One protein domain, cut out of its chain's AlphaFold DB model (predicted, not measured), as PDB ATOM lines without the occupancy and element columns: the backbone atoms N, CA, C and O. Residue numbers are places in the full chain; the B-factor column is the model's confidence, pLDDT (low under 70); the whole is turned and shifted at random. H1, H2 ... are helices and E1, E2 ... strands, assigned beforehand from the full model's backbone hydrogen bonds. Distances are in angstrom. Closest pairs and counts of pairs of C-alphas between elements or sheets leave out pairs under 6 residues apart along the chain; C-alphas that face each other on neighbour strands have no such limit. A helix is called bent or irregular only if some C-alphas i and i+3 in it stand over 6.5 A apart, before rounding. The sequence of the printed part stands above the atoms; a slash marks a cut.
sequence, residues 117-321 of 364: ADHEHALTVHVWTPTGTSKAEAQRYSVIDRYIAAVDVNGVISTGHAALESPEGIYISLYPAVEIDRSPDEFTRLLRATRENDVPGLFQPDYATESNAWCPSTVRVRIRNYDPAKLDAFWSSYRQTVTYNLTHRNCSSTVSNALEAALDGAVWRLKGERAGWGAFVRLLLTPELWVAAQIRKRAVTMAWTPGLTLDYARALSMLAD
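AT A GLANCE: This is residues 117 to 321 of the 364 residues of an uncharacterized protein of Burkholderia cepacia GG4 (UniProt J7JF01). A small antiparallel sheet, in the order E2, E1, E5, has two helices side by side over one face, H6 and H10, with H9 packed on H10 and H5 on H6. H7 and H8 lie at one end of the long axis, the loop round Asn 154 at the other, and the two-stranded antiparallel sheet E3, E4 meets H6 near Cys 251. The printed part has 205 residues with ten named helices and five named strands, in the order E1 H1 H2 E2 E3 H3 E4 H4 E5 H5 H6 H7 H8 H9 H10, of the class mixed, helices and strands. It is compact, radius of gyration of the C-alphas 17.5 A, and elongated, spanning 56 by 35 by 33 A.

HOW THE PARTS SIT: Begin at E1, residues 123 to 128, the inner strand between edge strands E2, residues 161 to 165, and E5, residues 219 to 223. Look for N 126 and O 163, 2.8 A, towards E2 and N 125 and O 221, 2.8 A, towards E5. H6, residues 251 to 263, and H10, residues 306 to 320, are on the same face, making two layers, helices on one face of a sheet, at heights over the sheet of 9.1 and 9.0 A. H6 and H10 touch at Ser 252 and Pro 306, closest C-alphas 5.5 A apart, the same way at a shallow tilt of 6 degrees. H10 is the hub. It forms a hairpin with H9, residues 287 to 301: closest C-alphas, Glu 288 and Ala 315, 5.0 A; tilt 34 degrees, shallow but only just. H5, residues 228 to 238, forms a hairpin with H6 at a steep tilt of 39 degrees; the closest C-alphas, Leu 231 and Ala 262, are 4.8 A apart. H7, residues 266 to 274, touches H10 at residues 319 to 320 alone, closest C-alphas Ala 266 and Ala 320, 5.3 A; it is irregular, C-alphas 270 and 273 being 9.5 A apart. H8, residues 277 to 284, is close to H7 but not clearly touching, closest C-alphas Lys 271 and Ala 279, 7.8 A. H2, residues 144 to 147, touches H10 at residues 306 to 308 alone, closest C-alphas Tyr 147 and Gly 307, 5.2 A; H1, residues 130 to 133, only just touches H2, with 3 pairs of C-alphas within 8 A. H4, residues 207 to 213, only grazes the larger sheet with residues 207 to 210. E3, residues 174 to 176, and E4, residues 199 to 203, are antiparallel, N 175 and O 202 being 2.9 A apart. H3, residues 184 to 190, touches no helix. Every O i to N i+4 pair is within hydrogen-bond range in H4, H5, H6, H8, H9 and H10; H7 has 3 of 5, H3 has 1 of 3 beside 2 of 4 O i to N i+3 pairs, and H1 and H2 are too short for such a pair.

IN THESE COORDINATES: Find C-alpha 123 at (-33.191, 0.507, -8.655); from there E1 runs 16.7 A. H9 measures 21.6 A and H6 18.1 A. H10 runs 20.2 A to C-alpha 320 at (-38.721, 10.072, -8.688).

THE WHOLE: The two C-alphas farthest apart, Asn 154 and Glu 273, are 57.6 A apart. The printed part has no cut. The links H2 to E2 and H5 to H6 are long. The mean pLDDT of the printed part is 81.0; residues 130 to 159, 181 to 190 and 273 to 275 are under 70.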
ATOM      1  N   ALA A 117     -31.410   3.086   1.603       86.38
ATOM      2  CA  ALA A 117     -30.437   2.255   2.310       86.38
ATOM      3  C   ALA A 117     -30.252   0.890   1.627       86.38
ATOM      4  O   ALA A 117     -31.153   0.409   0.946       86.38
ATOM      5  N   ASP A 118     -29.086   0.253   1.786       84.25
ATOM      6  CA  ASP A 118     -28.640  -0.903   0.967       84.25
ATOM      7  C   ASP A 118     -29.540  -2.140   1.002       84.25
ATOM      8  O   ASP A 118     -29.537  -2.914   0.053       84.25
ATOM      9  N   HIS A 119     -30.373  -2.273   2.027       83.88
ATOM     10  CA  HIS A 119     -31.363  -3.343   2.151       83.88
ATOM     11  C   HIS A 119     -32.726  -2.998   1.526       83.88
ATOM     12  O   HIS A 119     -33.604  -3.854   1.455       83.88
ATOM     13  N   GLU A 120     -32.942  -1.748   1.117       85.94
ATOM     14  CA  GLU A 120     -34.199  -1.311   0.520       85.94
ATOM     15  C   GLU A 120     -34.315  -1.743  -0.944       85.94
ATOM     16  O   GLU A 120     -33.355  -1.684  -1.719       85.94
ATOM     17  N   HIS A 121     -35.536  -2.102  -1.333       88.75
ATOM     18  CA  HIS A 121     -35.894  -2.449  -2.701       88.75
ATOM     19  C   HIS A 121     -35.850  -1.201  -3.599       88.75
ATOM     20  O   HIS A 121     -36.799  -0.414  -3.649       88.75
ATOM     21  N   ALA A 122     -34.717  -0.989  -4.267       93.56
ATOM     22  CA  ALA A 122     -34.457   0.198  -5.071       93.56
ATOM     23  C   ALA A 122     -33.623  -0.132  -6.311       93.56
ATOM     24  O   ALA A 122     -32.638  -0.869  -6.235       93.56
ATOM     25  N   LEU A 123     -33.977   0.499  -7.429       96.06
ATOM     26  CA  LEU A 123     -33.191   0.507  -8.655       96.06
ATOM     27  C   LEU A 123     -31.846   1.181  -8.389       96.06
ATOM     28  O   LEU A 123     -31.810   2.295  -7.860       96.06
ATOM     29  N   THR A 124     -30.751   0.539  -8.782       97.25
ATOM     30  CA  THR A 124     -29.392   1.026  -8.538       97.25
ATOM     31  C   THR A 124     -28.684   1.324  -9.853       97.25
ATOM     32  O   THR A 124     -28.538   0.471 -10.717       97.25
ATOM     33  N   VAL A 125     -28.211   2.558 -10.009       97.19
ATOM     34  CA  VAL A 125     -27.317   2.963 -11.097       97.19
ATOM     35  C   VAL A 125     -25.891   2.974 -10.564       97.19
ATOM     36  O   VAL A 125     -25.557   3.770  -9.682       97.19
ATOM     37  N   HIS A 126     -25.055   2.103 -11.114       96.06
ATOM     38  CA  HIS A 126     -23.636   1.984 -10.813       96.06
ATOM     39  C   HIS A 126     -22.838   2.843 -11.782       96.06
ATOM     40  O   HIS A 126     -23.002   2.735 -12.996       96.06
ATOM     41  N   VAL A 127     -21.958   3.693 -11.256       91.81
ATOM     42  CA  VAL A 127     -21.077   4.526 -12.073       91.81
ATOM     43  C   VAL A 127     -19.638   4.372 -11.613       91.81
ATOM     44  O   VAL A 127     -19.303   4.608 -10.451       91.81
ATOM     45  N   TRP A 128     -18.780   4.041 -12.567       89.19
ATOM     46  CA  TRP A 128     -17.333   4.066 -12.440       89.19
ATOM     47  C   TRP A 128     -16.834   5.380 -13.017       89.19
ATOM     48  O   TRP A 128     -16.896   5.604 -14.231       89.19
ATOM     49  N   THR A 129     -16.384   6.286 -12.151       75.00
ATOM     50  CA  THR A 129     -15.886   7.580 -12.617       75.00
ATOM     51  C   THR A 129     -14.461   7.428 -13.153       75.00
ATOM     52  O   THR A 129     -13.677   6.657 -12.593       75.00
ATOM     53  N   PRO A 130     -14.081   8.184 -14.199       61.72
ATOM     54  CA  PRO A 130     -12.733   8.124 -14.767       61.72
ATOM     55  C   PRO A 130     -11.617   8.294 -13.721       61.72
ATOM     56  O   PRO A 130     -10.672   7.517 -13.688       61.72
ATOM     57  N   THR A 131     -11.790   9.237 -12.790       59.00
ATOM     58  CA  THR A 131     -10.850   9.524 -11.690       59.00
ATOM     59  C   THR A 131     -10.840   8.489 -10.564       59.00
ATOM     60  O   THR A 131      -9.891   8.441  -9.794       59.00
ATOM     61  N   GLY A 132     -11.905   7.692 -10.426       51.47
ATOM     62  CA  GLY A 132     -12.021   6.670  -9.378       51.47
ATOM     63  C   GLY A 132     -11.516   5.297  -9.816       51.47
ATOM     64  O   GLY A 132     -11.405   4.399  -8.990       51.47
ATOM     65  N   THR A 133     -11.239   5.129 -11.112       50.72
ATOM     66  CA  THR A 133     -10.841   3.853 -11.724       50.72
ATOM     67  C   THR A 133      -9.447   3.878 -12.344       50.72
ATOM     68  O   THR A 133      -8.935   2.823 -12.724       50.72
ATOM     69  N   SER A 134      -8.806   5.048 -12.442       45.44
ATOM     70  CA  SER A 134      -7.427   5.152 -12.917       45.44
ATOM     71  C   SER A 134      -6.458   4.619 -11.854       45.44
ATOM     72  O   SER A 134      -6.452   5.077 -10.715       45.44
ATOM     73  N   LYS A 135      -5.615   3.643 -12.225       43.88
ATOM     74  CA  LYS A 135      -4.546   3.111 -11.353       43.88
ATOM     75  C   LYS A 135      -3.394   4.105 -11.131       43.88
ATOM     76  O   LYS A 135      -2.578   3.885 -10.243       43.88
ATOM     77  N   ALA A 136      -3.330   5.172 -11.924       41.19
ATOM     78  CA  ALA A 136      -2.331   6.229 -11.840       41.19
ATOM     79  C   ALA A 136      -2.994   7.608 -11.656       41.19
ATOM     80  O   ALA A 136      -4.211   7.765 -11.827       41.19
ATOM     81  N   GLU A 137      -2.199   8.575 -11.192       40.84
ATOM     82  CA  GLU A 137      -2.653   9.898 -10.766       40.84
ATOM     83  C   GLU A 137      -3.148  10.707 -11.973       40.84
ATOM     84  O   GLU A 137      -2.365  11.250 -12.745       40.84
ATOM     85  N   ALA A 138      -4.470  10.758 -12.159       45.75
ATOM     86  CA  ALA A 138      -5.085  11.479 -13.269       45.75
ATOM     87  C   ALA A 138      -4.742  12.978 -13.218       45.75
ATOM     88  O   ALA A 138      -4.914  13.643 -12.187       45.75
ATOM     89  N   GLN A 139      -4.292  13.522 -14.348       44.38
ATOM     90  CA  GLN A 139      -3.961  14.936 -14.480       44.38
ATOM     91  C   GLN A 139      -5.258  15.758 -14.459       44.38
ATOM     92  O   GLN A 139      -6.094  15.628 -15.346       44.38
ATOM     93  N   ARG A 140      -5.454  16.561 -13.404       43.91
ATOM     94  CA  ARG A 140      -6.749  17.185 -13.082       43.91
ATOM     95  C   ARG A 140      -7.115  18.343 -14.023       43.91
ATOM     96  O   ARG A 140      -6.827  19.500 -13.717       43.91
ATOM     97  N   TYR A 141      -7.846  18.072 -15.099       45.22
ATOM     98  CA  TYR A 141      -8.609  19.067 -15.854       45.22
ATOM     99  C   TYR A 141     -10.070  19.068 -15.377       45.22
ATOM    100  O   TYR A 141     -10.906  18.300 -15.853       45.22
ATOM    101  N   SER A 142     -10.412  19.976 -14.453       43.78
ATOM    102  CA  SER A 142     -11.658  19.935 -13.652       43.78
ATOM    103  C   SER A 142     -12.982  19.843 -14.431       43.78
ATOM    104  O   SER A 142     -13.992  19.422 -13.866       43.78
ATOM    105  N   VAL A 143     -12.998  20.208 -15.718       45.75
ATOM    106  CA  VAL A 143     -14.191  20.162 -16.580       45.75
ATOM    107  C   VAL A 143     -14.116  19.059 -17.644       45.75
ATOM    108  O   VAL A 143     -15.154  18.526 -18.026       45.75
ATOM    109  N   ILE A 144     -12.927  18.677 -18.117       48.25
ATOM    110  CA  ILE A 144     -12.776  17.677 -19.192       48.25
ATOM    111  C   ILE A 144     -12.809  16.256 -18.608       48.25
ATOM    112  O   ILE A 144     -13.547  15.408 -19.122       48.25
ATOM    113  N   ASP A 145     -12.144  16.043 -17.467       47.62
ATOM    114  CA  ASP A 145     -12.016  14.737 -16.797       47.62
ATOM    115  C   ASP A 145     -13.360  14.127 -16.392       47.62
ATOM    116  O   ASP A 145     -13.513  12.910 -16.294       47.62
ATOM    117  N   ARG A 146     -14.357  14.982 -16.127       50.66
ATOM    118  CA  ARG A 146     -15.684  14.551 -15.673       50.66
ATOM    119  C   ARG A 146     -16.571  14.069 -16.819       50.66
ATOM    120  O   ARG A 146     -17.431  13.224 -16.584       50.66
ATOM    121  N   TYR A 147     -16.420  14.617 -18.027       48.78
ATOM    122  CA  TYR A 147     -17.463  14.513 -19.056       48.78
ATOM    123  C   TYR A 147     -17.058  13.797 -20.340       48.78
ATOM    124  O   TYR A 147     -17.968  13.422 -21.075       48.78
ATOM    125  N   ILE A 148     -15.766  13.606 -20.622       49.31
ATOM    126  CA  ILE A 148     -15.315  13.014 -21.894       49.31
ATOM    127  C   ILE A 148     -14.445  11.779 -21.635       49.31
ATOM    128  O   ILE A 148     -14.817  10.684 -22.047       49.31
ATOM    129  N   ALA A 149     -13.338  11.942 -20.914       50.31
ATOM    130  CA  ALA A 149     -12.459  10.876 -20.440       50.31
ATOM    131  C   ALA A 149     -11.423  11.476 -19.477       50.31
ATOM    132  O   ALA A 149     -11.083  12.649 -19.626       50.31
ATOM    133  N   ALA A 150     -10.899  10.690 -18.536       48.34
ATOM    134  CA  ALA A 150      -9.653  11.036 -17.853       48.34
ATOM    135  C   ALA A 150      -8.488  10.456 -18.653       48.34
ATOM    136  O   ALA A 150      -8.516   9.279 -19.016       48.34
ATOM    137  N   VAL A 151      -7.484  11.278 -18.928       48.28
ATOM    138  CA  VAL A 151      -6.232  10.832 -19.538       48.28
ATOM    139  C   VAL A 151      -5.211  10.679 -18.416       48.28
ATOM    140  O   VAL A 151      -4.979  11.613 -17.649       48.28
ATOM    141  N   ASP A 152      -4.666   9.476 -18.270       43.97
ATOM    142  CA  ASP A 152      -3.579   9.203 -17.327       43.97
ATOM    143  C   ASP A 152      -2.281   9.936 -17.739       43.97
ATOM    144  O   ASP A 152      -2.119  10.296 -18.904       43.97
ATOM    145  N   VAL A 153      -1.316  10.099 -16.822       43.12
ATOM    146  CA  VAL A 153       0.040  10.629 -17.088       43.12
ATOM    147  C   VAL A 153       0.780   9.867 -18.193       43.12
ATOM    148  O   VAL A 153       1.684  10.411 -18.822       43.12
ATOM    149  N   ASN A 154       0.363   8.629 -18.473       38.66
ATOM    150  CA  ASN A 154       0.874   7.792 -19.560       38.66
ATOM    151  C   ASN A 154       0.092   7.940 -20.885       38.66
ATOM    152  O   ASN A 154       0.329   7.183 -21.821       38.66
ATOM    153  N   GLY A 155      -0.871   8.864 -20.976       46.25
ATOM    154  CA  GLY A 155      -1.685   9.093 -22.177       46.25
ATOM    155  C   GLY A 155      -2.855   8.116 -22.375       46.25
ATOM    156  O   GLY A 155      -3.532   8.176 -23.400       46.25
ATOM    157  N   VAL A 156      -3.127   7.224 -21.415       48.28
ATOM    158  CA  VAL A 156      -4.209   6.227 -21.505       48.28
ATOM    159  C   VAL A 156      -5.563   6.868 -21.189       48.28
ATOM    160  O   VAL A 156      -5.765   7.428 -20.112       48.28
ATOM    161  N   ILE A 157      -6.511   6.753 -22.123       56.69
ATOM    162  CA  ILE A 157      -7.865   7.315 -22.024       56.69
ATOM    163  C   ILE A 157      -8.776   6.370 -21.214       56.69
ATOM    164  O   ILE A 157      -9.244   5.351 -21.733       56.69
ATOM    165  N   SER A 158      -9.089   6.727 -19.964       55.53
ATOM    166  CA  SER A 158     -10.119   6.077 -19.142       55.53
ATOM    167  C   SER A 158     -11.461   6.789 -19.305       55.53
ATOM    168  O   SER A 158     -11.643   7.945 -18.924       55.53
ATOM    169  N   THR A 159     -12.433   6.095 -19.886       62.69
ATOM    170  CA  THR A 159     -13.751   6.655 -20.224       62.69
ATOM    171  C   THR A 159     -14.799   6.455 -19.127       62.69
ATOM    172  O   THR A 159     -15.925   6.919 -19.284       62.69
ATOM    173  N   GLY A 160     -14.445   5.801 -18.013       78.06
ATOM    174  CA  GLY A 160     -15.404   5.350 -17.001       78.06
ATOM    175  C   GLY A 160     -16.402   4.321 -17.551       78.06
ATOM    176  O   GLY A 160     -16.300   3.888 -18.700       78.06
ATOM    177  N   HIS A 161     -17.395   3.958 -16.738       90.69
ATOM    178  CA  HIS A 161     -18.468   3.033 -17.127       90.69
ATOM    179  C   HIS A 161     -19.756   3.290 -16.341       90.69
ATOM    180  O   HIS A 161     -19.723   3.906 -15.273       90.69
ATOM    181  N   ALA A 162     -20.890   2.826 -16.862       93.69
ATOM    182  CA  ALA A 162     -22.173   2.896 -16.176       93.69
ATOM    183  C   ALA A 162     -22.968   1.601 -16.376       93.69
ATOM    184  O   ALA A 162     -23.073   1.109 -17.499       93.69
ATOM    185  N   ALA A 163     -23.581   1.114 -15.299       97.25
ATOM    186  CA  ALA A 163     -24.479  -0.034 -15.298       97.25
ATOM    187  C   ALA A 163     -25.742   0.264 -14.480       97.25
ATOM    188  O   ALA A 163     -25.769   1.185 -13.661       97.25
ATOM    189  N   LEU A 164     -26.796  -0.514 -14.701       98.06
ATOM    190  CA  LEU A 164     -28.054  -0.432 -13.966       98.06
ATOM    191  C   LEU A 164     -28.449  -1.820 -13.472       98.06
ATOM    192  O   LEU A 164     -28.416  -2.779 -14.234       98.06
ATOM    193  N   GLU A 165     -28.815  -1.901 -12.202       97.62
ATOM    194  CA  GLU A 165     -29.203  -3.117 -11.496       97.62
ATOM    195  C   GLU A 165     -30.580  -2.915 -10.864       97.62
ATOM    196  O   GLU A 165     -30.828  -1.896 -10.211       97.62
ATOM    197  N   SER A 166     -31.471  -3.887 -11.049       96.44
ATOM    198  CA  SER A 166     -32.770  -3.938 -10.390       96.44
ATOM    199  C   SER A 166     -32.878  -5.165  -9.466       96.44
ATOM    200  O   SER A 166     -32.357  -6.233  -9.801       96.44
ATOM    201  N   PRO A 167     -33.572  -5.046  -8.319       93.56
ATOM    202  CA  PRO A 167     -33.879  -6.164  -7.422       93.56
ATOM    203  C   PRO A 167     -34.574  -7.363  -8.086       93.56
ATOM    204  O   PRO A 167     -34.451  -8.484  -7.604       93.56
ATOM    205  N   GLU A 168     -35.283  -7.148  -9.196       93.50
ATOM    206  CA  GLU A 168     -35.959  -8.195  -9.976       93.50
ATOM    207  C   GLU A 168     -34.989  -9.058 -10.804       93.50
ATOM    208  O   GLU A 168     -35.419  -9.954 -11.528       93.50
ATOM    209  N   GLY A 169     -33.681  -8.796 -10.713       93.81
ATOM    210  CA  GLY A 169     -32.639  -9.544 -11.412       93.81
ATOM    211  C   GLY A 169     -32.289  -8.982 -12.790       93.81
ATOM    212  O   GLY A 169     -31.624  -9.658 -13.575       93.81
ATOM    213  N   ILE A 170     -32.716  -7.755 -13.111       96.50
ATOM    214  CA  ILE A 170     -32.307  -7.086 -14.349       96.50
ATOM    215  C   ILE A 170     -30.967  -6.395 -14.113       96.50
ATOM    216  O   ILE A 170     -30.876  -5.435 -13.349       96.50
ATOM    217  N   TYR A 171     -29.941  -6.841 -14.834       97.56
ATOM    218  CA  TYR A 171     -28.651  -6.168 -14.906       97.56
ATOM    219  C   TYR A 171     -28.366  -5.697 -16.331       97.56
ATOM    220  O   TYR A 171     -28.413  -6.469 -17.289       97.56
ATOM    221  N   ILE A 172     -28.099  -4.401 -16.479       97.38
ATOM    222  CA  ILE A 172     -27.865  -3.746 -17.761       97.38
ATOM    223  C   ILE A 172     -26.498  -3.080 -17.726       97.38
ATOM    224  O   ILE A 172     -26.316  -2.009 -17.148       97.38
ATOM    225  N   SER A 173     -25.553  -3.700 -18.419       95.44
ATOM    226  CA  SER A 173     -24.190  -3.207 -18.566       95.44
ATOM    227  C   SER A 173     -23.655  -3.649 -19.921       95.44
ATOM    228  O   SER A 173     -23.566  -4.844 -20.189       95.44
ATOM    229  N   LEU A 174     -23.388  -2.693 -20.813       94.25
ATOM    230  CA  LEU A 174     -23.034  -2.959 -22.209       94.25
ATOM    231  C   LEU A 174     -21.571  -2.605 -22.479       94.25
ATOM    232  O   LEU A 174     -21.189  -1.439 -22.380       94.25
ATOM    233  N   TYR A 175     -20.800  -3.591 -22.919       90.81
ATOM    234  CA  TYR A 175     -19.409  -3.452 -23.339       90.81
ATOM    235  C   TYR A 175     -19.256  -3.686 -24.845       90.81
ATOM    236  O   TYR A 175     -20.085  -4.377 -25.443       90.81
ATOM    237  N   PRO A 176     -18.201  -3.154 -25.481       90.19
ATOM    238  CA  PRO A 176     -17.778  -3.665 -26.776       90.19
ATOM    239  C   PRO A 176     -17.235  -5.094 -26.600       90.19
ATOM    240  O   PRO A 176     -16.467  -5.359 -25.678       90.19
ATOM    241  N   ALA A 177     -17.639  -6.020 -27.467       86.50
ATOM    242  CA  ALA A 177     -17.154  -7.403 -27.444       86.50
ATOM    243  C   ALA A 177     -15.765  -7.553 -28.090       86.50
ATOM    244  O   ALA A 177     -15.090  -8.557 -27.884       86.50
ATOM    245  N   VAL A 178     -15.349  -6.560 -28.878       84.19
ATOM    246  CA  VAL A 178     -14.021  -6.462 -29.490       84.19
ATOM    247  C   VAL A 178     -13.371  -5.182 -28.989       84.19
ATOM    248  O   VAL A 178     -14.032  -4.147 -28.899       84.19
ATOM    249  N   GLU A 179     -12.088  -5.248 -28.648       73.31
ATOM    250  CA  GLU A 179     -11.347  -4.072 -28.210       73.31
ATOM    251  C   GLU A 179     -11.298  -3.029 -29.334       73.31
ATOM    252  O   GLU A 179     -10.990  -3.335 -30.486       73.31
ATOM    253  N   ILE A 180     -11.670  -1.795 -28.999       70.56
ATOM    254  CA  ILE A 180     -11.652  -0.667 -29.928       70.56
ATOM    255  C   ILE A 180     -10.314   0.034 -29.738       70.56
ATOM    256  O   ILE A 180     -10.040   0.500 -28.628       70.56
ATOM    257  N   ASP A 181      -9.515   0.127 -30.800       61.19
ATOM    258  CA  ASP A 181      -8.275   0.901 -30.788       61.19
ATOM    259  C   ASP A 181      -8.588   2.374 -30.468       61.19
ATOM    260  O   ASP A 181      -9.505   2.980 -31.026       61.19
ATOM    261  N   ARG A 182      -7.873   2.937 -29.493       62.81
ATOM    262  CA  ARG A 182      -8.084   4.299 -28.974       62.81
ATOM    263  C   ARG A 182      -6.964   5.242 -29.395       62.81
ATOM    264  O   ARG A 182      -6.722   6.234 -28.704       62.81
ATOM    265  N   SER A 183      -6.271   4.941 -30.493       61.03
ATOM    266  CA  SER A 183      -5.274   5.849 -31.050       61.03
ATOM    267  C   SER A 183      -5.888   7.248 -31.304       61.03
ATOM    268  O   SER A 183      -7.039   7.352 -31.749       61.03
ATOM    269  N   PRO A 184      -5.179   8.353 -30.995       57.06
ATOM    270  CA  PRO A 184      -5.732   9.710 -31.096       57.06
ATOM    271  C   PRO A 184      -6.276  10.076 -32.488       57.06
ATOM    272  O   PRO A 184      -7.281  10.786 -32.590       57.06
ATOM    273  N   ASP A 185      -5.654   9.551 -33.548       59.34
ATOM    274  CA  ASP A 185      -6.053   9.796 -34.938       59.34
ATOM    275  C   ASP A 185      -7.361   9.069 -35.305       59.34
ATOM    276  O   ASP A 185      -8.211   9.624 -36.009       59.34
ATOM    277  N   GLU A 186      -7.595   7.863 -34.772       62.72
ATOM    278  CA  GLU A 186      -8.852   7.129 -34.971       62.72
ATOM    279  C   GLU A 186      -9.968   7.576 -34.022       62.72
ATOM    280  O   GLU A 186     -11.149   7.468 -34.363       62.72
ATOM    281  N   PHE A 187      -9.633   8.162 -32.870       65.44
ATOM    282  CA  PHE A 187     -10.609   8.590 -31.869       65.44
ATOM    283  C   PHE A 187     -11.644   9.573 -32.437       65.44
ATOM    284  O   PHE A 187     -12.849   9.418 -32.226       65.44
ATOM    285  N   THR A 188     -11.213  10.542 -33.251       66.06
ATOM    286  CA  THR A 188     -12.134  11.503 -33.891       66.06
ATOM    287  C   THR A 188     -13.077  10.822 -34.887       66.06
ATOM    288  O   THR A 188     -14.232  11.232 -35.040       66.06
ATOM    289  N   ARG A 189     -12.618   9.758 -35.558       69.69
ATOM    290  CA  ARG A 189     -13.457   8.945 -36.445       69.69
ATOM    291  C   ARG A 189     -14.453   8.118 -35.637       69.69
ATOM    292  O   ARG A 189     -15.624   8.098 -36.010       69.69
ATOM    293  N   LEU A 190     -14.023   7.512 -34.530       69.88
ATOM    294  CA  LEU A 190     -14.849   6.697 -33.630       69.88
ATOM    295  C   LEU A 190     -15.959   7.497 -32.938       69.88
ATOM    296  O   LEU A 190     -17.031   6.954 -32.680       69.88
ATOM    297  N   LEU A 191     -15.751   8.798 -32.711       72.62
ATOM    298  CA  LEU A 191     -16.781   9.697 -32.177       72.62
ATOM    299  C   LEU A 191     -17.954   9.936 -33.145       72.62
ATOM    300  O   LEU A 191     -18.996  10.451 -32.728       72.62
ATOM    301  N   ARG A 192     -17.847   9.549 -34.422       76.88
ATOM    302  CA  ARG A 192     -18.971   9.645 -35.363       76.88
ATOM    303  C   ARG A 192     -20.025   8.590 -35.038       76.88
ATOM    304  O   ARG A 192     -19.745   7.396 -34.991       76.88
ATOM    305  N   ALA A 193     -21.278   9.014 -34.920       75.50
ATOM    306  CA  ALA A 193     -22.427   8.128 -34.719       75.50
ATOM    307  C   ALA A 193     -22.885   7.423 -36.018       75.50
ATOM    308  O   ALA A 193     -24.082   7.299 -36.286       75.50
ATOM    309  N   THR A 194     -21.942   7.009 -36.864       80.00
ATOM    310  CA  THR A 194     -22.195   6.319 -38.137       80.00
ATOM    311  C   THR A 194     -22.141   4.806 -37.965       80.00
ATOM    312  O   THR A 194     -21.374   4.313 -37.145       80.00
ATOM    313  N   ARG A 195     -22.894   4.072 -38.798       82.25
ATOM    314  CA  ARG A 195     -22.933   2.597 -38.785       82.25
ATOM    315  C   ARG A 195     -21.575   1.934 -39.032       82.25
ATOM    316  O   ARG A 195     -21.365   0.804 -38.630       82.25
ATOM    317  N   GLU A 196     -20.652   2.635 -39.681       82.69
ATOM    318  CA  GLU A 196     -19.275   2.168 -39.895       82.69
ATOM    319  C   GLU A 196     -18.495   1.950 -38.588       82.69
ATOM    320  O   GLU A 196     -17.520   1.211 -38.590       82.69
ATOM    321  N   ASN A 197     -18.921   2.582 -37.488       84.44
ATOM    322  CA  ASN A 197     -18.299   2.449 -36.168       84.44
ATOM    323  C   ASN A 197     -19.060   1.471 -35.255       84.44
ATOM    324  O   ASN A 197     -18.822   1.441 -34.047       84.44
ATOM    325  N   ASP A 198     -20.021   0.728 -35.806       88.50
ATOM    326  CA  ASP A 198     -20.771  -0.276 -35.062       88.50
ATOM    327  C   ASP A 198     -19.919  -1.536 -34.907       88.50
ATOM    328  O   ASP A 198     -19.468  -2.126 -35.888       88.50
ATOM    329  N   VAL A 199     -19.729  -1.967 -33.663       90.19
ATOM    330  CA  VAL A 199     -19.039  -3.214 -33.321       90.19
ATOM    331  C   VAL A 199     -19.982  -4.139 -32.551       90.19
ATOM    332  O   VAL A 199     -20.981  -3.677 -31.987       90.19
ATOM    333  N   PRO A 200     -19.717  -5.455 -32.507       93.50
ATOM    334  CA  PRO A 200     -20.458  -6.350 -31.631       93.50
ATOM    335  C   PRO A 200     -20.319  -5.908 -30.169       93.50
ATOM    336  O   PRO A 200     -19.239  -5.528 -29.720       93.50
ATOM    337  N   GLY A 201     -21.424  -5.933 -29.437       93.50
ATOM    338  CA  GLY A 201     -21.512  -5.615 -28.021       93.50
ATOM    339  C   GLY A 201     -21.814  -6.854 -27.187       93.50
ATOM    340  O   GLY A 201     -22.403  -7.821 -27.669       93.50
ATOM    341  N   LEU A 202     -21.422  -6.806 -25.920       94.00
ATOM    342  CA  LEU A 202     -21.647  -7.853 -24.935       94.00
ATOM    343  C   LEU A 202     -22.306  -7.248 -23.697       94.00
ATOM    344  O   LEU A 202     -21.829  -6.247 -23.162       94.00
ATOM    345  N   PHE A 203     -23.397  -7.862 -23.247       95.00
ATOM    346  CA  PHE A 203     -24.011  -7.515 -21.973       95.00
ATOM    347  C   PHE A 203     -23.413  -8.361 -20.853       95.00
ATOM    348  O   PHE A 203     -23.296  -9.577 -21.005       95.00
ATOM    349  N   GLN A 204     -23.044  -7.720 -19.747       94.62
ATOM    350  CA  GLN A 204     -22.551  -8.427 -18.566       94.62
ATOM    351  C   GLN A 204     -23.702  -9.135 -17.838       94.62
ATOM    352  O   GLN A 204     -24.840  -8.660 -17.904       94.62
ATOM    353  N   PRO A 205     -23.430 -10.267 -17.165       93.69
ATOM    354  CA  PRO A 205     -24.473 -11.080 -16.547       93.69
ATOM    355  C   PRO A 205     -25.038 -10.452 -15.268       93.69
ATOM    356  O   PRO A 205     -26.254 -10.385 -15.114       93.69
ATOM    357  N   ASP A 206     -24.170  -9.976 -14.373       95.44
ATOM    358  CA  ASP A 206     -24.543  -9.409 -13.078       95.44
ATOM    359  C   ASP A 206     -23.429  -8.510 -12.510       95.44
ATOM    360  O   ASP A 206     -22.274  -8.540 -12.957       95.44
ATOM    361  N   TYR A 207     -23.783  -7.707 -11.500       95.19
ATOM    362  CA  TYR A 207     -22.853  -6.781 -10.856       95.19
ATOM    363  C   TYR A 207     -21.713  -7.494 -10.121       95.19
ATOM    364  O   TYR A 207     -20.591  -6.983 -10.099       95.19
ATOM    365  N   ALA A 208     -21.957  -8.659  -9.518       94.19
ATOM    366  CA  ALA A 208     -20.928  -9.387  -8.778       94.19
ATOM    367  C   ALA A 208     -19.802  -9.851  -9.715       94.19
ATOM    368  O   ALA A 208     -18.624  -9.672  -9.417       94.19
ATOM    369  N   THR A 209     -20.158 -10.377 -10.881       93.56
ATOM    370  CA  THR A 209     -19.232 -10.816 -11.925       93.56
ATOM    371  C   THR A 209     -18.435  -9.635 -12.473       93.56
ATOM    372  O   THR A 209     -17.207  -9.697 -12.525       93.56
ATOM    373  N   GLU A 210     -19.106  -8.533 -12.820       93.12
ATOM    374  CA  GLU A 210     -18.449  -7.340 -13.366       93.12
ATOM    375  C   GLU A 210     -17.513  -6.670 -12.349       93.12
ATOM    376  O   GLU A 210     -16.366  -6.342 -12.667       93.12
ATOM    377  N   SER A 211     -17.964  -6.503 -11.103       91.44
ATOM    378  CA  SER A 211     -17.160  -5.856 -10.062       91.44
ATOM    379  C   SER A 211     -15.974  -6.703  -9.603       91.44
ATOM    380  O   SER A 211     -14.926  -6.135  -9.292       91.44
ATOM    381  N   ASN A 212     -16.098  -8.035  -9.613       91.38
ATOM    382  CA  ASN A 212     -14.981  -8.942  -9.343       91.38
ATOM    383  C   ASN A 212     -13.962  -8.963 -10.489       91.38
ATOM    384  O   ASN A 212     -12.764  -9.067 -10.238       91.38
ATOM    385  N   ALA A 213     -14.422  -8.863 -11.741       86.44
ATOM    386  CA  ALA A 213     -13.542  -8.848 -12.906       86.44
ATOM    387  C   ALA A 213     -12.738  -7.543 -13.030       86.44
ATOM    388  O   ALA A 213     -11.614  -7.563 -13.535       86.44
ATOM    389  N   TRP A 214     -13.295  -6.413 -12.578       82.44
ATOM    390  CA  TRP A 214     -12.654  -5.103 -12.696       82.44
ATOM    391  C   TRP A 214     -12.459  -4.396 -11.352       82.44
ATOM    392  O   TRP A 214     -11.342  -4.369 -10.829       82.44
ATOM    393  N   CYS A 215     -13.512  -3.777 -10.821       84.38
ATOM    394  CA  CYS A 215     -13.558  -3.202  -9.480       84.38
ATOM    395  C   CYS A 215     -15.004  -2.840  -9.091       84.38
ATOM    396  O   CYS A 215     -15.853  -2.648  -9.968       84.38
ATOM    397  N   PRO A 216     -15.304  -2.672  -7.792       89.06
ATOM    398  CA  PRO A 216     -16.585  -2.128  -7.348       89.06
ATOM    399  C   PRO A 216     -16.866  -0.727  -7.911       89.06
ATOM    400  O   PRO A 216     -15.955   0.086  -8.084       89.06
ATOM    401  N   SER A 217     -18.142  -0.421  -8.158       89.50
ATOM    402  CA  SER A 217     -18.562   0.881  -8.692       89.50
ATOM    403  C   SER A 217     -18.202   2.033  -7.754       89.50
ATOM    404  O   SER A 217     -18.464   1.954  -6.553       89.50
ATOM    405  N   THR A 218     -17.680   3.134  -8.302       87.38
ATOM    406  CA  THR A 218     -17.254   4.309  -7.522       87.38
ATOM    407  C   THR A 218     -18.427   5.036  -6.864       87.38
ATOM    408  O   THR A 218     -18.321   5.509  -5.735       87.38
ATOM    409  N   VAL A 219     -19.550   5.160  -7.576       89.56
ATOM    410  CA  VAL A 219     -20.752   5.853  -7.100       89.56
ATOM    411  C   VAL A 219     -21.983   5.015  -7.418       89.56
ATOM    412  O   VAL A 219     -22.115   4.497  -8.524       89.56
ATOM    413  N   ARG A 220     -22.913   4.934  -6.461       94.44
ATOM    414  CA  ARG A 220     -24.234   4.324  -6.639       94.44
ATOM    415  C   ARG A 220     -25.317   5.389  -6.480       94.44
ATOM    416  O   ARG A 220     -25.297   6.151  -5.513       94.44
ATOM    417  N   VAL A 221     -26.255   5.458  -7.422       94.81
ATOM    418  CA  VAL A 221     -27.477   6.269  -7.303       94.81
ATOM    419  C   VAL A 221     -28.656   5.321  -7.204       94.81
ATOM    420  O   VAL A 221     -28.843   4.496  -8.089       94.81
ATOM    421  N   ARG A 222     -29.434   5.430  -6.128       94.81
ATOM    422  CA  ARG A 222     -30.518   4.492  -5.824       94.81
ATOM    423  C   ARG A 222     -31.867   5.186  -5.822       94.81
ATOM    424  O   ARG A 222     -31.953   6.318  -5.340       94.81
ATOM    425  N   ILE A 223     -32.873   4.526  -6.393       94.25
ATOM    426  CA  ILE A 223     -34.202   5.089  -6.657       94.25
ATOM    427  C   ILE A 223     -35.282   4.072  -6.283       94.25
ATOM    428  O   ILE A 223     -35.274   2.951  -6.788       94.25
ATOM    429  N   ARG A 224     -36.219   4.461  -5.415       91.25
ATOM    430  CA  ARG A 224     -37.336   3.616  -4.952       91.25
ATOM    431  C   ARG A 224     -38.475   3.615  -5.959       91.25
ATOM    432  O   ARG A 224     -39.018   2.566  -6.283       91.25
ATOM    433  N   ASN A 225     -38.838   4.794  -6.458       90.81
ATOM    434  CA  ASN A 225     -40.003   4.988  -7.315       90.81
ATOM    435  C   ASN A 225     -39.718   4.713  -8.798       90.81
ATOM    436  O   ASN A 225     -39.753   5.609  -9.648       90.81
ATOM    437  N   TYR A 226     -39.473   3.444  -9.113       91.38
ATOM    438  CA  TYR A 226     -39.372   2.944 -10.482       91.38
ATOM    439  C   TYR A 226     -40.449   1.891 -10.773       91.38
ATOM    440  O   TYR A 226     -41.121   1.392  -9.873       91.38
ATOM    441  N   ASP A 227     -40.647   1.610 -12.056       89.06
ATOM    442  CA  ASP A 227     -41.596   0.623 -12.562       89.06
ATOM    443  C   ASP A 227     -40.833  -0.588 -13.123       89.06
ATOM    444  O   ASP A 227     -40.212  -0.474 -14.189       89.06
ATOM    445  N   PRO A 228     -40.840  -1.732 -12.416       90.19
ATOM    446  CA  PRO A 228     -40.103  -2.913 -12.853       90.19
ATOM    447  C   PRO A 228     -40.665  -3.526 -14.135       90.19
ATOM    448  O   PRO A 228     -39.895  -4.011 -14.960       90.19
ATOM    449  N   ALA A 229     -41.979  -3.443 -14.366       88.19
ATOM    450  CA  ALA A 229     -42.600  -3.983 -15.573       88.19
ATOM    451  C   ALA A 229     -42.197  -3.181 -16.818       88.19
ATOM    452  O   ALA A 229     -41.908  -3.754 -17.869       88.19
ATOM    453  N   LYS A 230     -42.119  -1.847 -16.709       87.00
ATOM    454  CA  LYS A 230     -41.597  -1.010 -17.804       87.00
ATOM    455  C   LYS A 230     -40.112  -1.239 -18.053       87.00
ATOM    456  O   LYS A 230     -39.695  -1.224 -19.213       87.00
ATOM    457  N   LEU A 231     -39.325  -1.444 -16.995       93.00
ATOM    458  CA  LEU A 231     -37.911  -1.780 -17.130       93.00
ATOM    459  C   LEU A 231     -37.729  -3.127 -17.840       93.00
ATOM    460  O   LEU A 231     -36.934  -3.203 -18.774       93.00
ATOM    461  N   ASP A 232     -38.496  -4.149 -17.462       92.19
ATOM    462  CA  ASP A 232     -38.472  -5.462 -18.110       92.19
ATOM    463  C   ASP A 232     -38.900  -5.388 -19.582       92.19
ATOM    464  O   ASP A 232     -38.193  -5.876 -20.464       92.19
ATOM    465  N   ALA A 233     -39.996  -4.685 -19.883       88.25
ATOM    466  CA  ALA A 233     -40.460  -4.492 -21.256       88.25
ATOM    467  C   ALA A 233     -39.419  -3.758 -22.118       88.25
ATOM    468  O   ALA A 233     -39.149  -4.151 -23.259       88.25
ATOM    469  N   PHE A 234     -38.798  -2.708 -21.566       92.44
ATOM    470  CA  PHE A 234     -37.677  -2.031 -22.209       92.44
ATOM    471  C   PHE A 234     -36.528  -3.008 -22.448       92.44
ATOM    472  O   PHE A 234     -36.030  -3.098 -23.570       92.44
ATOM    473  N   TRP A 235     -36.121  -3.750 -21.420       94.31
ATOM    474  CA  TRP A 235     -34.954  -4.616 -21.473       94.31
ATOM    475  C   TRP A 235     -35.129  -5.764 -22.467       94.31
ATOM    476  O   TRP A 235     -34.272  -5.968 -23.329       94.31
ATOM    477  N   SER A 236     -36.276  -6.437 -22.424       92.62
ATOM    478  CA  SER A 236     -36.663  -7.522 -23.327       92.62
ATOM    479  C   SER A 236     -36.635  -7.112 -24.800       92.62
ATOM    480  O   SER A 236     -36.254  -7.911 -25.657       92.62
ATOM    481  N   SER A 237     -36.980  -5.859 -25.113       89.81
ATOM    482  CA  SER A 237     -36.844  -5.310 -26.465       89.81
ATOM    483  C   SER A 237     -35.407  -4.872 -26.766       89.81
ATOM    484  O   SER A 237     -34.846  -5.214 -27.808       89.81
ATOM    485  N   TYR A 238     -34.782  -4.135 -25.848       90.25
ATOM    486  CA  TYR A 238     -33.494  -3.491 -26.073       90.25
ATOM    487  C   TYR A 238     -32.351  -4.495 -26.255       90.25
ATOM    488  O   TYR A 238     -31.473  -4.268 -27.094       90.25
ATOM    489  N   ARG A 239     -32.377  -5.610 -25.514       92.00
ATOM    490  CA  ARG A 239     -31.342  -6.658 -25.534       92.00
ATOM    491  C   ARG A 239     -31.269  -7.452 -26.838       92.00
ATOM    492  O   ARG A 239     -30.262  -8.100 -27.087       92.00
ATOM    493  N   GLN A 240     -32.305  -7.392 -27.681       91.00
ATOM    494  CA  GLN A 240     -32.351  -8.119 -28.960       91.00
ATOM    495  C   GLN A 240     -31.311  -7.605 -29.962       91.00
ATOM    496  O   GLN A 240     -30.895  -8.329 -30.859       91.00
ATOM    497  N   THR A 241     -30.887  -6.345 -29.821       89.94
ATOM    498  CA  THR A 241     -29.828  -5.755 -30.646       89.94
ATOM    499  C   THR A 241     -28.535  -5.676 -29.843       89.94
ATOM    500  O   THR A 241     -28.404  -4.855 -28.939       89.94
ATOM    501  N   VAL A 242     -27.545  -6.489 -30.196       88.25
ATOM    502  CA  VAL A 242     -26.244  -6.536 -29.504       88.25
ATOM    503  C   VAL A 242     -25.186  -5.666 -30.181       88.25
ATOM    504  O   VAL A 242     -24.017  -6.015 -30.230       88.25
ATOM    505  N   THR A 243     -25.577  -4.524 -30.740       92.00
ATOM    506  CA  THR A 243     -24.627  -3.570 -31.329       92.00
ATOM    507  C   THR A 243     -24.089  -2.630 -30.259       92.00
ATOM    508  O   THR A 243     -24.859  -2.101 -29.453       92.00
ATOM    509  N   TYR A 244     -22.785  -2.386 -30.290       91.06
ATOM    510  CA  TYR A 244     -22.112  -1.343 -29.534       91.06
ATOM    511  C   TYR A 244     -21.645  -0.238 -30.481       91.06
ATOM    512  O   TYR A 244     -21.050  -0.499 -31.523       91.06
ATOM    513  N   ASN A 245     -21.886   1.010 -30.094       89.00
ATOM    514  CA  ASN A 245     -21.344   2.185 -30.758       89.00
ATOM    515  C   ASN A 245     -20.976   3.222 -29.701       89.00
ATOM    516  O   ASN A 245     -21.827   3.623 -28.902       89.00
ATOM    517  N   LEU A 246     -19.728   3.693 -29.733       83.31
ATOM    518  CA  LEU A 246     -19.179   4.593 -28.719       83.31
ATOM    519  C   LEU A 246     -20.031   5.853 -28.505       83.31
ATOM    520  O   LEU A 246     -20.130   6.335 -27.379       83.31
ATOM    521  N   THR A 247     -20.673   6.360 -29.554       81.12
ATOM    522  CA  THR A 247     -21.401   7.631 -29.517       81.12
ATOM    523  C   THR A 247     -22.896   7.434 -29.289       81.12
ATOM    524  O   THR A 247     -23.485   8.098 -28.435       81.12
ATOM    525  N   HIS A 248     -23.537   6.538 -30.050       82.56
ATOM    526  CA  HIS A 248     -25.002   6.450 -30.067       82.56
ATOM    527  C   HIS A 248     -25.593   5.255 -29.303       82.56
ATOM    528  O   HIS A 248     -26.800   5.263 -29.048       82.56
ATOM    529  N   ARG A 249     -24.787   4.236 -28.964       89.50
ATOM    530  CA  ARG A 249     -25.230   3.016 -28.266       89.50
ATOM    531  C   ARG A 249     -24.096   2.412 -27.431       89.50
ATOM    532  O   ARG A 249     -23.533   1.374 -27.759       89.50
ATOM    533  N   ASN A 250     -23.771   3.091 -26.343       89.81
ATOM    534  CA  ASN A 250     -22.782   2.677 -25.350       89.81
ATOM    535  C   ASN A 250     -23.454   2.333 -24.002       89.81
ATOM    536  O   ASN A 250     -24.680   2.444 -23.866       89.81
ATOM    537  N   CYS A 251     -22.663   1.955 -22.994       92.00
ATOM    538  CA  CYS A 251     -23.135   1.677 -21.632       92.00
ATOM    539  C   CYS A 251     -24.000   2.809 -21.052       92.00
ATOM    540  O   CYS A 251     -25.133   2.589 -20.636       92.00
ATOM    541  N   SER A 252     -23.508   4.043 -21.140       91.06
ATOM    542  CA  SER A 252     -24.140   5.248 -20.596       91.06
ATOM    543  C   SER A 252     -25.492   5.548 -21.249       91.06
ATOM    544  O   SER A 252     -26.491   5.735 -20.565       91.06
ATOM    545  N   SER A 253     -25.563   5.522 -22.581       91.25
ATOM    546  CA  SER A 253     -26.815   5.712 -23.325       91.25
ATOM    547  C   SER A 253     -27.829   4.612 -23.020       91.25
ATOM    548  O   SER A 253     -29.023   4.886 -22.917       91.25
ATOM    549  N   THR A 254     -27.354   3.380 -22.842       93.88
ATOM    550  CA  THR A 254     -28.195   2.227 -22.533       93.88
ATOM    551  C   THR A 254     -28.812   2.372 -21.144       93.88
ATOM    552  O   THR A 254     -30.030   2.269 -21.015       93.88
ATOM    553  N   VAL A 255     -27.998   2.703 -20.139       96.38
ATOM    554  CA  VAL A 255     -28.446   2.977 -18.767       96.38
ATOM    555  C   VAL A 255     -29.411   4.159 -18.720       96.38
ATOM    556  O   VAL A 255     -30.478   4.039 -18.125       96.38
ATOM    557  N   SER A 256     -29.100   5.276 -19.381       94.62
ATOM    558  CA  SER A 256     -29.988   6.446 -19.409       94.62
ATOM    559  C   SER A 256     -31.340   6.143 -20.057       94.62
ATOM    560  O   SER A 256     -32.367   6.582 -19.548       94.62
ATOM    561  N   ASN A 257     -31.371   5.358 -21.140       93.62
ATOM    562  CA  ASN A 257     -32.624   4.937 -21.773       93.62
ATOM    563  C   ASN A 257     -33.433   3.982 -20.876       93.62
ATOM    564  O   ASN A 257     -34.650   4.131 -20.775       93.62
ATOM    565  N   ALA A 258     -32.768   3.032 -20.210       94.88
ATOM    566  CA  ALA A 258     -33.407   2.127 -19.254       94.88
ATOM    567  C   ALA A 258     -34.002   2.896 -18.068       94.88
ATOM    568  O   ALA A 258     -35.130   2.637 -17.652       94.88
ATOM    569  N   LEU A 259     -33.270   3.894 -17.571       95.38
ATOM    570  CA  LEU A 259     -33.708   4.769 -16.494       95.38
ATOM    571  C   LEU A 259     -34.921   5.618 -16.906       95.38
ATOM    572  O   LEU A 259     -35.876   5.724 -16.141       95.38
ATOM    573  N   GLU A 260     -34.926   6.177 -18.121       92.75
ATOM    574  CA  GLU A 260     -36.097   6.876 -18.675       92.75
ATOM    575  C   GLU A 260     -37.327   5.957 -18.735       92.75
ATOM    576  O   GLU A 260     -38.419   6.383 -18.362       92.75
ATOM    577  N   ALA A 261     -37.157   4.700 -19.158       89.75
ATOM    578  CA  ALA A 261     -38.250   3.731 -19.217       89.75
ATOM    579  C   ALA A 261     -38.779   3.359 -17.821       89.75
ATOM    580  O   ALA A 261     -39.989   3.368 -17.598       89.75
ATOM    581  N   ALA A 262     -37.882   3.088 -16.870       91.19
ATOM    582  CA  ALA A 262     -38.238   2.687 -15.510       91.19
ATOM    583  C   ALA A 262     -38.910   3.824 -14.714       91.19
ATOM    584  O   ALA A 262     -39.809   3.589 -13.905       91.19
ATOM    585  N   LEU A 263     -38.507   5.077 -14.939       90.88
ATOM    586  CA  LEU A 263     -39.041   6.237 -14.213       90.88
ATOM    587  C   LEU A 263     -40.230   6.905 -14.910       90.88
ATOM    588  O   LEU A 263     -40.825   7.834 -14.357       90.88
ATOM    589  N   ASP A 264     -40.627   6.430 -16.089       84.75
ATOM    590  CA  ASP A 264     -41.792   6.958 -16.785       84.75
ATOM    591  C   ASP A 264     -43.063   6.774 -15.942       84.75
ATOM    592  O   ASP A 264     -43.463   5.651 -15.617       84.75
ATOM    593  N   GLY A 265     -43.706   7.885 -15.586       81.38
ATOM    594  CA  GLY A 265     -44.873   7.919 -14.701       81.38
ATOM    595  C   GLY A 265     -44.566   8.007 -13.198       81.38
ATOM    596  O   GLY A 265     -45.509   8.011 -12.410       81.38
ATOM    597  N   ALA A 266     -43.301   8.140 -12.774       85.56
ATOM    598  CA  ALA A 266     -42.916   8.165 -11.354       85.56
ATOM    599  C   ALA A 266     -43.675   9.226 -10.532       85.56
ATOM    600  O   ALA A 266     -44.200   8.937  -9.457       85.56
ATOM    601  N   VAL A 267     -43.819  10.447 -11.059       81.19
ATOM    602  CA  VAL A 267     -44.540  11.537 -10.370       81.19
ATOM    603  C   VAL A 267     -46.023  11.208 -10.174       81.19
ATOM    604  O   VAL A 267     -46.600  11.556  -9.142       81.19
ATOM    605  N   TRP A 268     -46.636  10.537 -11.151       77.88
ATOM    606  CA  TRP A 268     -48.026  10.099 -11.059       77.88
ATOM    607  C   TRP A 268     -48.176   8.975 -10.032       77.88
ATOM    608  O   TRP A 268     -49.028   9.082  -9.156       77.88
ATOM    609  N   ARG A 269     -47.303   7.956 -10.062       82.38
ATOM    610  CA  ARG A 269     -47.295   6.862  -9.070       82.38
ATOM    611  C   ARG A 269     -47.172   7.368  -7.636       82.38
ATOM    612  O   ARG A 269     -47.841   6.860  -6.746       82.38
ATOM    613  N   LEU A 270     -46.361   8.404  -7.428       79.06
ATOM    614  CA  LEU A 270     -46.138   8.985  -6.109       79.06
ATOM    615  C   LEU A 270     -47.335   9.777  -5.573       79.06
ATOM    616  O   LEU A 270     -47.591   9.788  -4.371       79.06
ATOM    617  N   LYS A 271     -48.036  10.512  -6.443       74.69
ATOM    618  CA  LYS A 271     -49.096  11.445  -6.027       74.69
ATOM    619  C   LYS A 271     -50.511  10.917  -6.251       74.69
ATOM    620  O   LYS A 271     -51.435  11.469  -5.652       74.69
ATOM    621  N   GLY A 272     -50.686   9.876  -7.063       72.19
ATOM    622  CA  GLY A 272     -51.975   9.254  -7.366       72.19
ATOM    623  C   GLY A 272     -53.036  10.284  -7.754       72.19
ATOM    624  O   GLY A 272     -52.775  11.201  -8.524       72.19
ATOM    625  N   GLU A 273     -54.212  10.205  -7.136       61.81
ATOM    626  CA  GLU A 273     -55.335  11.136  -7.343       61.81
ATOM    627  C   GLU A 273     -54.999  12.612  -7.042       61.81
ATOM    628  O   GLU A 273     -55.652  13.524  -7.546       61.81
ATOM    629  N   ARG A 274     -53.945  12.883  -6.255       63.91
ATOM    630  CA  ARG A 274     -53.463  14.249  -5.972       63.91
ATOM    631  C   ARG A 274     -52.586  14.809  -7.093       63.91
ATOM    632  O   ARG A 274     -52.152  15.962  -7.012       63.91
ATOM    633  N   ALA A 275     -52.309  14.034  -8.138       65.88
ATOM    634  CA  ALA A 275     -51.545  14.453  -9.307       65.88
ATOM    635  C   ALA A 275     -52.374  15.322 -10.280       65.88
ATOM    636  O   ALA A 275     -52.350  15.135 -11.491       65.88
ATOM    637  N   GLY A 276     -53.100  16.311  -9.755       71.69
ATOM    638  CA  GLY A 276     -53.784  17.316 -10.570       71.69
ATOM    639  C   GLY A 276     -52.831  18.379 -11.133       71.69
ATOM    640  O   GLY A 276     -51.606  18.300 -11.002       71.69
ATOM    641  N   TRP A 277     -53.398  19.454 -11.687       79.44
ATOM    642  CA  TRP A 277     -52.651  20.595 -12.240       79.44
ATOM    643  C   TRP A 277     -51.591  21.175 -11.291       79.44
ATOM    644  O   TRP A 277     -50.522  21.581 -11.741       79.44
ATOM    645  N   GLY A 278     -51.828  21.160  -9.975       79.81
ATOM    646  CA  GLY A 278     -50.840  21.613  -8.989       79.81
ATOM    647  C   GLY A 278     -49.569  20.756  -8.951       79.81
ATOM    648  O   GLY A 278     -48.469  21.287  -8.804       79.81
ATOM    649  N   ALA A 279     -49.683  19.435  -9.130       78.69
ATOM    650  CA  ALA A 279     -48.524  18.550  -9.216       78.69
ATOM    651  C   ALA A 279     -47.733  18.782 -10.508       78.69
ATOM    652  O   ALA A 279     -46.504  18.798 -10.463       78.69
ATOM    653  N   PHE A 280     -48.436  19.024 -11.617       81.50
ATOM    654  CA  PHE A 280     -47.835  19.378 -12.900       81.50
ATOM    655  C   PHE A 280     -47.078  20.711 -12.835       81.50
ATOM    656  O   PHE A 280     -45.909  20.770 -13.207       81.50
ATOM    657  N   VAL A 281     -47.696  21.766 -12.294       83.00
ATOM    658  CA  VAL A 281     -47.034  23.068 -12.112       83.00
ATOM    659  C   VAL A 281     -45.829  22.937 -11.183       83.00
ATOM    660  O   VAL A 281     -44.756  23.438 -11.505       83.00
ATOM    661  N   ARG A 282     -45.953  22.208 -10.066       82.56
ATOM    662  CA  ARG A 282     -44.816  21.960  -9.166       82.56
ATOM    663  C   ARG A 282     -43.677  21.231  -9.880       82.56
ATOM    664  O   ARG A 282     -42.529  21.612  -9.690       82.56
ATOM    665  N   LEU A 283     -43.983  20.234 -10.710       83.88
ATOM    666  CA  LEU A 283     -42.990  19.526 -11.521       83.88
ATOM    667  C   LEU A 283     -42.292  20.472 -12.510       83.88
ATOM    668  O   LEU A 283     -41.068  20.476 -12.574       83.88
ATOM    669  N   LEU A 284     -43.042  21.322 -13.220       86.00
ATOM    670  CA  LEU A 284     -42.471  22.329 -14.123       86.00
ATOM    671  C   LEU A 284     -41.585  23.348 -13.401       86.00
ATOM    672  O   LEU A 284     -40.632  23.849 -13.987       86.00
ATOM    673  N   LEU A 285     -41.884  23.662 -12.144       85.75
ATOM    674  CA  LEU A 285     -41.081  24.570 -11.326       85.75
ATOM    675  C   LEU A 285     -39.916  23.867 -10.609       85.75
ATOM    676  O   LEU A 285     -39.146  24.531  -9.922       85.75
ATOM    677  N   THR A 286     -39.774  22.547 -10.756       85.62
ATOM    678  CA  THR A 286     -38.705  21.774 -10.113       85.62
ATOM    679  C   THR A 286     -37.404  21.928 -10.920       85.62
ATOM    680  O   THR A 286     -37.369  21.520 -12.086       85.62
ATOM    681  N   PRO A 287     -36.327  22.513 -10.355       88.88
ATOM    682  CA  PRO A 287     -35.071  22.752 -11.074       88.88
ATOM    683  C   PRO A 287     -34.446  21.484 -11.664       88.88
ATOM    684  O   PRO A 287     -33.905  21.509 -12.769       88.88
ATOM    685  N   GLU A 288     -34.560  20.362 -10.959       90.44
ATOM    686  CA  GLU A 288     -33.980  19.072 -11.327       90.44
ATOM    687  C   GLU A 288     -34.550  18.547 -12.649       90.44
ATOM    688  O   GLU A 288     -33.818  17.938 -13.429       90.44
ATOM    689  N   LEU A 289     -35.811  18.867 -12.970       90.31
ATOM    690  CA  LEU A 289     -36.409  18.560 -14.272       90.31
ATOM    691  C   LEU A 289     -35.655  19.260 -15.404       90.31
ATOM    692  O   LEU A 289     -35.351  18.648 -16.429       90.31
ATOM    693  N   TRP A 290     -35.339  20.539 -15.222       90.56
ATOM    694  CA  TRP A 290     -34.641  21.332 -16.228       90.56
ATOM    695  C   TRP A 290     -33.179  20.926 -16.348       90.56
ATOM    696  O   TRP A 290     -32.675  20.823 -17.465       90.56
ATOM    697  N   VAL A 291     -32.518  20.623 -15.228       90.00
ATOM    698  CA  VAL A 291     -31.159  20.062 -15.229       90.00
ATOM    699  C   VAL A 291     -31.137  18.747 -16.010       90.00
ATOM    700  O   VAL A 291     -30.349  18.607 -16.947       90.00
ATOM    701  N   ALA A 292     -32.053  17.823 -15.705       91.69
ATOM    702  CA  ALA A 292     -32.189  16.560 -16.424       91.69
ATOM    703  C   ALA A 292     -32.442  16.792 -17.925       91.69
ATOM    704  O   ALA A 292     -31.785  16.181 -18.771       91.69
ATOM    705  N   ALA A 293     -33.337  17.719 -18.278       89.62
ATOM    706  CA  ALA A 293     -33.640  18.053 -19.667       89.62
ATOM    707  C   ALA A 293     -32.424  18.614 -20.427       89.62
ATOM    708  O   ALA A 293     -32.192  18.227 -21.576       89.62
ATOM    709  N   GLN A 294     -31.627  19.489 -19.804       88.25
ATOM    710  CA  GLN A 294     -30.420  20.047 -20.425       88.25
ATOM    711  C   GLN A 294     -29.322  18.994 -20.595       88.25
ATOM    712  O   GLN A 294     -28.727  18.908 -21.672       88.25
ATOM    713  N   ILE A 295     -29.093  18.151 -19.582       88.12
ATOM    714  CA  ILE A 295     -28.136  17.037 -19.669       88.12
ATOM    715  C   ILE A 295     -28.534  16.101 -20.808       88.12
ATOM    716  O   ILE A 295     -27.720  15.822 -21.687       88.12
ATOM    717  N   ARG A 296     -29.806  15.691 -20.852       88.56
ATOM    718  CA  ARG A 296     -30.343  14.828 -21.907       88.56
ATOM    719  C   ARG A 296     -30.176  15.451 -23.292       88.56
ATOM    720  O   ARG A 296     -29.761  14.766 -24.225       88.56
ATOM    721  N   LYS A 297     -30.490  16.745 -23.444       84.50
ATOM    722  CA  LYS A 297     -30.317  17.470 -24.713       84.50
ATOM    723  C   LYS A 297     -28.859  17.412 -25.172       84.50
ATOM    724  O   LYS A 297     -28.613  17.025 -26.311       84.50
ATOM    725  N   ARG A 298     -27.915  17.736 -24.283       83.06
ATOM    726  CA  ARG A 298     -26.473  17.730 -24.572       83.06
ATOM    727  C   ARG A 298     -25.952  16.328 -24.900       83.06
ATOM    728  O   ARG A 298     -25.234  16.158 -25.884       83.06
ATOM    729  N   ALA A 299     -26.335  15.330 -24.107       83.69
ATOM    730  CA  ALA A 299     -25.892  13.949 -24.266       83.69
ATOM    731  C   ALA A 299     -26.343  13.339 -25.602       83.69
ATOM    732  O   ALA A 299     -25.561  12.678 -26.276       83.69
ATOM    733  N   VAL A 300     -27.575  13.622 -26.038       80.31
ATOM    734  CA  VAL A 300     -28.100  13.130 -27.325       80.31
ATOM    735  C   VAL A 300     -27.391  13.763 -28.530       80.31
ATOM    736  O   VAL A 300     -27.324  13.139 -29.589       80.31
ATOM    737  N   THR A 301     -26.880  14.992 -28.401       71.19
ATOM    738  CA  THR A 301     -26.185  15.696 -29.495       71.19
ATOM    739  C   THR A 301     -24.688  15.411 -29.575       71.19
ATOM    740  O   THR A 301     -24.115  15.595 -30.644       71.19
ATOM    741  N   MET A 302     -24.058  14.997 -28.472       73.44
ATOM    742  CA  MET A 302     -22.626  14.683 -28.417       73.44
ATOM    743  C   MET A 302     -22.442  13.175 -28.244       73.44
ATOM    744  O   MET A 302     -22.313  12.464 -29.230       73.44
ATOM    745  N   ALA A 303     -22.487  12.695 -27.006       81.25
ATOM    746  CA  ALA A 303     -22.560  11.291 -26.629       81.25
ATOM    747  C   ALA A 303     -23.001  11.223 -25.164       81.25
ATOM    748  O   ALA A 303     -22.742  12.145 -24.382       81.25
ATOM    749  N   TRP A 304     -23.626  10.119 -24.766       84.75
ATOM    750  CA  TRP A 304     -23.785   9.819 -23.346       84.75
ATOM    751  C   TRP A 304     -22.449   9.362 -22.770       84.75
ATOM    752  O   TRP A 304     -21.824   8.458 -23.319       84.75
ATOM    753  N   THR A 305     -22.042   9.953 -21.650       86.56
ATOM    754  CA  THR A 305     -20.840   9.554 -20.908       86.56
ATOM    755  C   THR A 305     -21.193   9.195 -19.466       86.56
ATOM    756  O   THR A 305     -22.256   9.609 -18.982       86.56
ATOM    757  N   PRO A 306     -20.339   8.444 -18.748       87.00
ATOM    758  CA  PRO A 306     -20.646   8.030 -17.379       87.00
ATOM    759  C   PRO A 306     -20.880   9.214 -16.438       87.00
ATOM    760  O   PRO A 306     -21.793   9.176 -15.617       87.00
ATOM    761  N   GLY A 307     -20.138  10.314 -16.615       84.94
ATOM    762  CA  GLY A 307     -20.356  11.551 -15.862       84.94
ATOM    763  C   GLY A 307     -21.716  12.199 -16.140       84.94
ATOM    764  O   GLY A 307     -22.431  12.542 -15.200       84.94
ATOM    765  N   LEU A 308     -22.120  12.305 -17.415       87.56
ATOM    766  CA  LEU A 308     -23.455  12.811 -17.772       87.56
ATOM    767  C   LEU A 308     -24.561  11.900 -17.233       87.56
ATOM    768  O   LEU A 308     -25.572  12.397 -16.749       87.56
ATOM    769  N   THR A 309     -24.362  10.584 -17.282       92.12
ATOM    770  CA  THR A 309     -25.317   9.589 -16.771       92.12
ATOM    771  C   THR A 309     -25.457   9.678 -15.257       92.12
ATOM    772  O   THR A 309     -26.573   9.635 -14.751       92.12
ATOM    773  N   LEU A 310     -24.357   9.881 -14.524       91.50
ATOM    774  CA  LEU A 310     -24.384  10.102 -13.078       91.50
ATOM    775  C   LEU A 310     -25.194  11.347 -12.708       91.50
ATOM    776  O   LEU A 310     -26.067  11.286 -11.840       91.50
ATOM    777  N   ASP A 311     -24.903  12.475 -13.357       90.69
ATOM    778  CA  ASP A 311     -25.586  13.739 -13.080       90.69
ATOM    779  C   ASP A 311     -27.064  13.669 -13.499       90.69
ATOM    780  O   ASP A 311     -27.939  14.160 -12.783       90.69
ATOM    781  N   TYR A 312     -27.361  12.967 -14.595       93.75
ATOM    782  CA  TYR A 312     -28.724  12.681 -15.031       93.75
ATOM    783  C   TYR A 312     -29.478  11.799 -14.030       93.75
ATOM    784  O   TYR A 312     -30.582  12.151 -13.620       93.75
ATOM    785  N   ALA A 313     -28.874  10.702 -13.569       94.88
ATOM    786  CA  ALA A 313     -29.472   9.794 -12.595       94.88
ATOM    787  C   ALA A 313     -29.735  10.478 -11.249       94.88
ATOM    788  O   ALA A 313     -30.760  10.227 -10.622       94.88
ATOM    789  N   ARG A 314     -28.852  11.384 -10.812       93.00
ATOM    790  CA  ARG A 314     -29.068  12.211  -9.611       93.00
ATOM    791  C   ARG A 314     -30.225  13.190  -9.777       93.00
ATOM    792  O   ARG A 314     -31.018  13.347  -8.856       93.00
ATOM    793  N   ALA A 315     -30.326  13.846 -10.930       92.75
ATOM    794  CA  ALA A 315     -31.441  14.744 -11.204       92.75
ATOM    795  C   ALA A 315     -32.769  13.970 -11.257       92.75
ATOM    796  O   ALA A 315     -33.749  14.375 -10.638       92.75
ATOM    797  N   LEU A 316     -32.789  12.816 -11.930       92.62
ATOM    798  CA  LEU A 316     -33.969  11.960 -12.006       92.62
ATOM    799  C   LEU A 316     -34.343  11.329 -10.659       92.62
ATOM    800  O   LEU A 316     -35.531  11.223 -10.368       92.62
ATOM    801  N   SER A 317     -33.375  10.965  -9.814       92.06
ATOM    802  CA  SER A 317     -33.671  10.425  -8.482       92.06
ATOM    803  C   SER A 317     -34.356  11.448  -7.585       92.06
ATOM    804  O   SER A 317     -35.242  11.073  -6.836       92.06
ATOM    805  N   MET A 318     -34.040  12.740  -7.707       88.38
ATOM    806  CA  MET A 318     -34.758  13.800  -6.986       88.38
ATOM    807  C   MET A 318     -36.191  14.018  -7.498       88.38
ATOM    808  O   MET A 318     -37.035  14.521  -6.761       88.38
ATOM    809  N   LEU A 319     -36.477  13.659  -8.753       87.81
ATOM    810  CA  LEU A 319     -37.825  13.742  -9.326       87.81
ATOM    811  C   LEU A 319     -38.676  12.521  -8.974       87.81
ATOM    812  O   LEU A 319     -39.866  12.664  -8.697       87.81
ATOM    813  N   ALA A 320     -38.072  11.333  -9.021       88.69
ATOM    814  CA  ALA A 320     -38.721  10.072  -8.688       88.69
ATOM    815  C   ALA A 320     -38.907   9.924  -7.175       88.69
ATOM    816  O   ALA A 320     -40.004   9.575  -6.735       88.69
ATOM    817  N   ASP A 321     -37.874  10.290  -6.411       87.56
ATOM    818  CA  ASP A 321     -37.844  10.269  -4.958       87.56
ATOM    819  C   ASP A 321     -37.683  11.692  -4.372       87.56
ATOM    820  O   ASP A 321     -36.586  12.038  -3.911       87.56
TER     821      ASP A 321